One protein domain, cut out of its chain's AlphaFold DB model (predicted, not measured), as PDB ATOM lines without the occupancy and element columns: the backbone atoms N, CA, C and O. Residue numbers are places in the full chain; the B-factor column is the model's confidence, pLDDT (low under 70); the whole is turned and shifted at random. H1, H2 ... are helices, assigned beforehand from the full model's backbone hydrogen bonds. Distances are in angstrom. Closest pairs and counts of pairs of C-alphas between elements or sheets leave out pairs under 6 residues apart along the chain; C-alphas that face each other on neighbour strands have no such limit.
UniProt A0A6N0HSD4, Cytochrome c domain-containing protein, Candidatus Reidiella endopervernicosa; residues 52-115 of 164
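Overview. This is residues 52 to 115 of the 164 residues of the protein "Cytochrome c domain-containing protein" of Candidatus Reidiella endopervernicosa (UniProt A0A6N0HSD4). This domain has little regular structure: a body of loops lies round the short helix H2, and residues 52 to 60, of which 54 to 60 belong to the longer helix H1, stick out from it as an arm. The printed part has 64 residues, 15 of them in two named helices, H1 then H2, with no named strand; the class is all helix. It is only just compact, close to loose, with a radius of gyration of the C-alphas of 12.6 A, and spans 37 by 27 by 18 A.

Along the chain. H1, residues 54 to 64, begins at C-alpha 54 (-33.482, -51.331, 43.981) and measures 15.1 A. H2, residues 77 to 80, ends at C-alpha 80 (-17.375, -33.134, 47.644).

Arrangement. H1 and H2 are close but not clearly touching; their closest C-alphas, of Tyr 64 and Cys 77, are 5.0 A apart. In H1 every O i to N i+4 pair is within hydrogen-bond range; H2 is too short for such a pair.

Size, cuts and confidence. Without residues 52 to 60 the body spans 27 by 23 by 15 A. The link from H1 to H2 is long, 12 residues, and residues 81 to 115 hold no named element. The printed part has no cut, and no printed residue is under pLDDT 70.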
ATOM      1  N   ILE A  52     -27.283 -55.736  41.588       82.50
ATOM      2  CA  ILE A  52     -27.737 -54.445  42.089       82.50
ATOM      3  C   ILE A  52     -29.266 -54.458  42.086       82.50
ATOM      4  O   ILE A  52     -29.910 -54.465  41.037       82.50
ATOM      5  N   THR A  53     -29.848 -54.537  43.279       92.25
ATOM      6  CA  THR A  53     -31.291 -54.435  43.488       92.25
ATOM      7  C   THR A  53     -31.667 -52.991  43.797       92.25
ATOM      8  O   THR A  53     -30.844 -52.211  44.278       92.25
ATOM      9  N   THR A  54     -32.940 -52.648  43.605       94.88
ATOM     10  CA  THR A  54     -33.482 -51.331  43.981       94.88
ATOM     11  C   THR A  54     -33.227 -50.988  45.451       94.88
ATOM     12  O   THR A  54     -33.042 -49.822  45.797       94.88
ATOM     13  N   ASP A  55     -33.187 -51.998  46.322       96.31
ATOM     14  CA  ASP A  55     -32.953 -51.822  47.756       96.31
ATOM     15  C   ASP A  55     -31.488 -51.467  48.044       96.31
ATOM     16  O   ASP A  55     -31.221 -50.570  48.845       96.31
ATOM     17  N   ILE A  56     -30.537 -52.107  47.351       94.75
ATOM     18  CA  ILE A  56     -29.106 -51.783  47.457       94.75
ATOM     19  C   ILE A  56     -28.812 -50.397  46.876       94.75
ATOM     20  O   ILE A  56     -28.067 -49.636  47.490       94.75
ATOM     21  N   GLU A  57     -29.428 -50.028  45.751       95.25
ATOM     22  CA  GLU A  57     -29.313 -48.671  45.193       95.25
ATOM     23  C   GLU A  57     -29.851 -47.621  46.167       95.25
ATOM     24  O   GLU A  57     -29.203 -46.602  46.413       95.25
ATOM     25  N   THR A  58     -31.014 -47.887  46.768       97.06
ATOM     26  CA  THR A  58     -31.626 -46.995  47.759       97.06
ATOM     27  C   THR A  58     -30.725 -46.837  48.980       97.06
ATOM     28  O   THR A  58     -30.473 -45.714  49.420       97.06
ATOM     29  N   LEU A  59     -30.188 -47.939  49.506       97.31
ATOM     30  CA  LEU A  59     -29.248 -47.912  50.623       97.31
ATOM     31  C   LEU A  59     -27.965 -47.147  50.270       97.31
ATOM     32  O   LEU A  59     -27.518 -46.313  51.056       97.31
ATOM     33  N   GLY A  60     -27.401 -47.380  49.084       96.19
ATOM     34  CA  GLY A  60     -26.235 -46.649  48.589       96.19
ATOM     35  C   GLY A  60     -26.497 -45.146  48.496       96.19
ATOM     36  O   GLY A  60     -25.665 -44.350  48.922       96.19
ATOM     37  N   GLY A  61     -27.687 -44.753  48.034       96.88
ATOM     38  CA  GLY A  61     -28.129 -43.359  48.019       96.88
ATOM     39  C   GLY A  61     -28.215 -42.739  49.415       96.88
ATOM     40  O   GLY A  61     -27.800 -41.594  49.592       96.88
ATOM     41  N   LEU A  62     -28.695 -43.478  50.418       98.25
ATOM     42  CA  LEU A  62     -28.705 -43.008  51.809       98.25
ATOM     43  C   LEU A  62     -27.279 -42.807  52.339       98.25
ATOM     44  O   LEU A  62     -26.978 -41.739  52.858       98.25
ATOM     45  N   ILE A  63     -26.395 -43.789  52.138       97.06
ATOM     46  CA  ILE A  63     -24.985 -43.730  52.559       97.06
ATOM     47  C   ILE A  63     -24.255 -42.557  51.890       97.06
ATOM     48  O   ILE A  63     -23.528 -41.822  52.552       97.06
ATOM     49  N   TYR A  64     -24.479 -42.332  50.592       97.38
ATOM     50  CA  TYR A  64     -23.843 -41.252  49.828       97.38
ATOM     51  C   TYR A  64     -24.133 -39.854  50.399       97.38
ATOM     52  O   TYR A  64     -23.325 -38.936  50.242       97.38
ATOM     53  N   ASN A  65     -25.279 -39.693  51.064       97.56
ATOM     54  CA  ASN A  65     -25.753 -38.429  51.624       97.56
ATOM     55  C   ASN A  65     -25.703 -38.393  53.168       97.56
ATOM     56  O   ASN A  65     -26.277 -37.483  53.761       97.56
ATOM     57  N   ASP A  66     -25.068 -39.366  53.833       97.62
ATOM     58  CA  ASP A  66     -25.014 -39.425  55.300       97.62
ATOM     59  C   ASP A  66     -23.786 -38.690  55.862       97.62
ATOM     60  O   ASP A  66     -22.655 -39.176  55.790       97.62
ATOM     61  N   ASP A  67     -24.009 -37.520  56.461       96.56
ATOM     62  CA  ASP A  67     -22.952 -36.701  57.069       96.56
ATOM     63  C   ASP A  67     -22.400 -37.295  58.383       96.56
ATOM     64  O   ASP A  67     -21.401 -36.808  58.919       96.56
ATOM     65  N   ASN A  68     -23.020 -38.352  58.926       96.19
ATOM     66  CA  ASN A  68     -22.521 -39.041  60.122       96.19
ATOM     67  C   ASN A  68     -21.334 -39.970  59.830       96.19
ATOM     68  O   ASN A  68     -20.754 -40.529  60.762       96.19
ATOM     69  N   LEU A  69     -20.964 -40.136  58.557       93.81
ATOM     70  CA  LEU A  69     -19.822 -40.953  58.144       93.81
ATOM     71  C   LEU A  69     -18.477 -40.221  58.271       93.81
ATOM     72  O   LEU A  69     -17.428 -40.866  58.199       93.81
ATOM     73  N   SER A  70     -18.485 -38.902  58.487       94.88
ATOM     74  CA  SER A  70     -17.278 -38.122  58.763       94.88
ATOM     75  C   SER A  70     -17.001 -37.960  60.261       94.88
ATOM     76  O   SER A  70     -17.859 -38.147  61.123       94.88
ATOM     77  N   SER A  71     -15.768 -37.568  60.588       92.56
ATOM     78  CA  SER A  71     -15.371 -37.191  61.947       92.56
ATOM     79  C   SER A  71     -14.609 -35.858  61.915       92.56
ATOM     80  O   SER A  71     -13.472 -35.847  61.440       92.56
ATOM     81  N   PRO A  72     -15.163 -34.758  62.461       94.25
ATOM     82  CA  PRO A  72     -16.497 -34.660  63.069       94.25
ATOM     83  C   PRO A  72     -17.627 -34.896  62.045       94.25
ATOM     84  O   PRO A  72     -17.378 -34.748  60.849       94.25
ATOM     85  N   PRO A  73     -18.852 -35.252  62.484       95.75
ATOM     86  CA  PRO A  73     -20.018 -35.319  61.602       95.75
ATOM     87  C   PRO A  73     -20.313 -33.945  60.994       95.75
ATOM     88  O   PRO A  73     -20.617 -32.997  61.725       95.75
ATOM     89  N   SER A  74     -20.161 -33.825  59.679       95.75
ATOM     90  CA  SER A  74     -20.323 -32.563  58.935       95.75
ATOM     91  C   SER A  74     -20.247 -32.726  57.414       95.75
ATOM     92  O   SER A  74     -20.556 -31.772  56.700       95.75
ATOM     93  N   GLN A  75     -19.792 -33.881  56.918       95.94
ATOM     94  CA  GLN A  75     -19.489 -34.096  55.509       95.94
ATOM     95  C   GLN A  75     -19.896 -35.511  55.076       95.94
ATOM     96  O   GLN A  75     -19.590 -36.493  55.751       95.94
ATOM     97  N   SER A  76     -20.533 -35.616  53.917       96.94
ATOM     98  CA  SER A  76     -20.886 -36.869  53.244       96.94
ATOM     99  C   SER A  76     -20.143 -36.988  51.912       96.94
ATOM    100  O   SER A  76     -19.389 -36.095  51.514       96.94
ATOM    101  N   CYS A  77     -20.360 -38.081  51.174       97.19
ATOM    102  CA  CYS A  77     -19.833 -38.206  49.813       97.19
ATOM    103  C   CYS A  77     -20.359 -37.071  48.918       97.19
ATOM    104  O   CYS A  77     -19.607 -36.490  48.135       97.19
ATOM    105  N   ALA A  78     -21.637 -36.717  49.081       97.19
ATOM    106  CA  ALA A  78     -22.301 -35.662  48.327       97.19
ATOM    107  C   ALA A  78     -21.695 -34.267  48.542       97.19
ATOM    108  O   ALA A  78     -21.792 -33.434  47.639       97.19
ATOM    109  N   SER A  79     -21.046 -34.008  49.682       95.81
ATOM    110  CA  SER A  79     -20.432 -32.708  49.968       95.81
ATOM    111  C   SER A  79     -19.313 -32.354  48.982       95.81
ATOM    112  O   SER A  79     -19.268 -31.220  48.521       95.81
ATOM    113  N   CYS A  80     -18.458 -33.322  48.624       95.88
ATOM    114  CA  CYS A  80     -17.375 -33.134  47.644       95.88
ATOM    115  C   CYS A  80     -17.734 -33.640  46.237       95.88
ATOM    116  O   CYS A  80     -16.970 -33.434  45.305       95.88
ATOM    117  N   HIS A  81     -18.862 -34.337  46.077       96.94
ATOM    118  CA  HIS A  81     -19.310 -34.901  44.802       96.94
ATOM    119  C   HIS A  81     -20.787 -34.567  44.560       96.94
ATOM    120  O   HIS A  81     -21.676 -35.429  44.554       96.94
ATOM    121  N   THR A  82     -21.069 -33.280  44.374       96.50
ATOM    122  CA  THR A  82     -22.433 -32.747  44.306       96.50
ATOM    123  C   THR A  82     -23.051 -32.935  42.919       96.50
ATOM    124  O   THR A  82     -22.510 -32.498  41.904       96.50
ATOM    125  N   ILE A  83     -24.259 -33.510  42.855       94.94
ATOM    126  CA  ILE A  83     -24.977 -33.754  41.586       94.94
ATOM    127  C   ILE A  83     -25.178 -32.482  40.745       94.94
ATOM    128  O   ILE A  83     -25.076 -32.528  39.521       94.94
ATOM    129  N   GLY A  84     -25.412 -31.334  41.391       95.56
ATOM    130  CA  GLY A  84     -25.662 -30.048  40.729       95.56
ATOM    131  C   GLY A  84     -24.492 -29.519  39.895       95.56
ATOM    132  O   GLY A  84     -24.708 -28.674  39.029       95.56
ATOM    133  N   VAL A  85     -23.283 -30.039  40.115       95.75
ATOM    134  CA  VAL A  85     -22.065 -29.704  39.358       95.75
ATOM    135  C   VAL A  85     -21.465 -30.930  38.663       95.75
ATOM    136  O   VAL A  85     -20.302 -30.933  38.283       95.75
ATOM    137  N   GLY A  86     -22.268 -31.982  38.459       95.88
ATOM    138  CA  GLY A  86     -21.827 -33.198  37.775       95.88
ATOM    139  C   GLY A  86     -21.072 -34.172  38.677       95.88
ATOM    140  O   GLY A  86     -20.159 -34.842  38.208       95.88
ATOM    141  N   PHE A  87     -21.466 -34.270  39.948       97.25
ATOM    142  CA  PHE A  87     -20.822 -35.102  40.972       97.25
ATOM    143  C   PHE A  87     -19.357 -34.735  41.246       97.25
ATOM    144  O   PHE A  87     -18.549 -35.595  41.592       97.25
ATOM    145  N   ASP A  88     -19.035 -33.459  41.070       95.62
ATOM    146  CA  ASP A  88     -17.729 -32.855  41.336       95.62
ATOM    147  C   ASP A  88     -17.793 -31.981  42.601       95.62
ATOM    148  O   ASP A  88     -18.880 -31.791  43.171       95.62
ATOM    149  N   ASP A  89     -16.650 -31.455  43.035       95.56
ATOM    150  CA  ASP A  89     -16.596 -30.511  44.150       95.56
ATOM    151  C   ASP A  89     -17.263 -29.184  43.740       95.56
ATOM    152  O   ASP A  89     -16.868 -28.578  42.738       95.56
ATOM    153  N   PRO A  90     -18.305 -28.717  44.455       94.62
ATOM    154  CA  PRO A  90     -18.932 -27.437  44.145       94.62
ATOM    155  C   PRO A  90     -18.028 -26.227  44.437       94.62
ATOM    156  O   PRO A  90     -18.307 -25.139  43.919       94.62
ATOM    157  N   ASP A  91     -16.973 -26.374  45.245       92.19
ATOM    158  CA  ASP A  91     -16.023 -25.301  45.522       92.19
ATOM    159  C   ASP A  91     -14.956 -25.182  44.424       92.19
ATOM    160  O   ASP A  91     -13.910 -25.820  44.433       92.19
ATOM    161  N   SER A  92     -15.219 -24.295  43.465       88.00
ATOM    162  CA  SER A  92     -14.256 -23.941  42.409       88.00
ATOM    163  C   SER A  92     -13.165 -22.945  42.844       88.00
ATOM    164  O   SER A  92     -12.331 -22.560  42.019       88.00
ATOM    165  N   GLY A  93     -13.210 -22.452  44.086       89.19
ATOM    166  CA  GLY A  93     -12.273 -21.463  44.619       89.19
ATOM    167  C   GLY A  93     -10.916 -22.055  44.994       89.19
ATOM    168  O   GLY A  93      -9.905 -21.353  44.903       89.19
ATOM    169  N   ASP A  94     -10.894 -23.344  45.332       89.06
ATOM    170  CA  ASP A  94      -9.704 -24.087  45.724       89.06
ATOM    171  C   ASP A  94      -9.428 -25.263  44.769       89.06
ATOM    172  O   ASP A  94     -10.340 -25.854  44.198       89.06
ATOM    173  N   PRO A  95      -8.153 -25.642  44.559       91.94
ATOM    174  CA  PRO A  95      -7.798 -26.746  43.663       91.94
ATOM    175  C   PRO A  95      -8.100 -28.142  44.239       91.94
ATOM    176  O   PRO A  95      -7.860 -29.147  43.564       91.94
ATOM    177  N   THR A  96      -8.513 -28.222  45.505       94.06
ATOM    178  CA  THR A  96      -8.672 -29.458  46.282       94.06
ATOM    179  C   THR A  96      -9.729 -29.266  47.364       94.06
ATOM    180  O   THR A  96      -9.792 -28.193  47.956       94.06
ATOM    181  N   SER A  97     -10.458 -30.327  47.702       92.94
ATOM    182  CA  SER A  97     -11.544 -30.274  48.684       92.94
ATOM    183  C   SER A  97     -11.077 -30.038  50.122       92.94
ATOM    184  O   SER A  97     -10.049 -30.575  50.564       92.94
ATOM    185  N   LEU A  98     -11.898 -29.299  50.869       93.31
ATOM    186  CA  LEU A  98     -11.809 -29.152  52.320       93.31
ATOM    187  C   LEU A  98     -12.348 -30.410  53.018       93.31
ATOM    188  O   LEU A  98     -13.364 -30.976  52.618       93.31
ATOM    189  N   GLY A  99     -11.677 -30.852  54.075       93.38
ATOM    190  CA  GLY A  99     -12.104 -31.970  54.906       93.38
ATOM    191  C   GLY A  99     -13.175 -31.581  55.925       93.38
ATOM    192  O   GLY A  99     -13.399 -30.408  56.218       93.38
ATOM    193  N   ALA A 100     -13.793 -32.597  56.528       94.12
ATOM    194  CA  ALA A 100     -14.884 -32.461  57.494       94.12
ATOM    195  C   ALA A 100     -14.589 -31.559  58.716       94.12
ATOM    196  O   ALA A 100     -15.509 -30.993  59.309       94.12
ATOM    197  N   ASP A 101     -13.323 -31.398  59.109       92.94
ATOM    198  CA  ASP A 101     -12.925 -30.512  60.213       92.94
ATOM    199  C   ASP A 101     -12.920 -29.014  59.841       92.94
ATOM    200  O   ASP A 101     -12.678 -28.165  60.701       92.94
ATOM    201  N   GLY A 102     -13.179 -28.686  58.572       92.06
ATOM    202  CA  GLY A 102     -13.205 -27.322  58.055       92.06
ATOM    203  C   GLY A 102     -11.828 -26.667  57.905       92.06
ATOM    204  O   GLY A 102     -11.759 -25.453  57.726       92.06
ATOM    205  N   SER A 103     -10.730 -27.423  58.004       91.75
ATOM    206  CA  SER A 103      -9.362 -26.880  57.935       91.75
ATOM    207  C   SER A 103      -8.353 -27.766  57.200       91.75
ATOM    208  O   SER A 103      -7.387 -27.258  56.632       91.75
ATOM    209  N   SER A 104      -8.564 -29.078  57.195       90.06
ATOM    210  CA  SER A 104      -7.739 -30.044  56.484       90.06
ATOM    211  C   SER A 104      -8.001 -29.951  54.990       90.06
ATOM    212  O   SER A 104      -9.150 -29.933  54.568       90.06
ATOM    213  N   ILE A 105      -6.946 -29.927  54.180       88.88
ATOM    214  CA  ILE A 105      -7.052 -29.812  52.722       88.88
ATOM    215  C   ILE A 105      -6.388 -31.031  52.080       88.88
ATOM    216  O   ILE A 105      -5.290 -31.440  52.475       88.88
ATOM    217  N   GLY A 106      -7.068 -31.633  51.104       85.94
ATOM    218  CA  GLY A 106      -6.528 -32.748  50.330       85.94
ATOM    219  C   GLY A 106      -5.300 -32.358  49.497       85.94
ATOM    220  O   GLY A 106      -5.025 -31.193  49.242       85.94
ATOM    221  N   ASN A 107      -4.543 -33.345  49.017       90.00
ATOM    222  CA  ASN A 107      -3.412 -33.111  48.105       90.00
ATOM    223  C   ASN A 107      -3.765 -33.331  46.624       90.00
ATOM    224  O   ASN A 107      -2.875 -33.338  45.769       90.00
ATOM    225  N   ARG A 108      -5.040 -33.587  46.326       92.38
ATOM    226  CA  ARG A 108      -5.570 -33.862  44.989       92.38
ATOM    227  C   ARG A 108      -6.979 -33.300  44.877       92.38
ATOM    228  O   ARG A 108      -7.698 -33.263  45.871       92.38
ATOM    229  N   ASN A 109      -7.349 -32.908  43.662       93.38
ATOM    230  CA  ASN A 109      -8.736 -32.607  43.334       93.38
ATOM    231  C   ASN A 109      -9.619 -33.845  43.570       93.38
ATOM    232  O   ASN A 109      -9.164 -34.970  43.318       93.38
ATOM    233  N   SER A 110     -10.864 -33.632  43.987       94.19
ATOM    234  CA  SER A 110     -11.909 -34.658  43.989       94.19
ATOM    235  C   SER A 110     -12.508 -34.717  42.583       94.19
ATOM    236  O   SER A 110     -13.124 -33.750  42.183       94.19
ATOM    237  N   PRO A 111     -12.281 -35.766  41.771       94.12
ATOM    238  CA  PRO A 111     -12.847 -35.830  40.422       94.12
ATOM    239  C   PRO A 111     -14.344 -36.168  40.456       94.12
ATOM    240  O   PRO A 111     -14.835 -36.702  41.446       94.12
ATOM    241  N   THR A 112     -15.049 -35.975  39.340       96.62
ATOM    242  CA  THR A 112     -16.428 -36.470  39.192       96.62
ATOM    243  C   THR A 112     -16.552 -37.966  39.523       96.62
ATOM    244  O   THR A 112     -15.739 -38.778  39.071       96.62
ATOM    245  N   THR A 113     -17.586 -38.350  40.279       96.56
ATOM    246  CA  THR A 113     -17.975 -39.770  40.436       96.56
ATOM    247  C   THR A 113     -18.875 -40.261  39.297       96.56
ATOM    248  O   THR A 113     -19.100 -41.465  39.145       96.56
ATOM    249  N   GLY A 114     -19.355 -39.351  38.443       95.81
ATOM    250  CA  GLY A 114     -20.098 -39.689  37.238       95.81
ATOM    251  C   GLY A 114     -19.247 -40.526  36.281       95.81
ATOM    252  O   GLY A 114     -18.085 -40.220  36.034       95.81
ATOM    253  N   TYR A 115     -19.834 -41.589  35.726       95.94
ATOM    254  CA  TYR A 115     -19.147 -42.548  34.847       95.94
ATOM    255  C   TYR A 115     -17.934 -43.263  35.477       95.94
ATOM    256  O   TYR A 115     -17.132 -43.843  34.746       95.94
TER     257      TYR A 115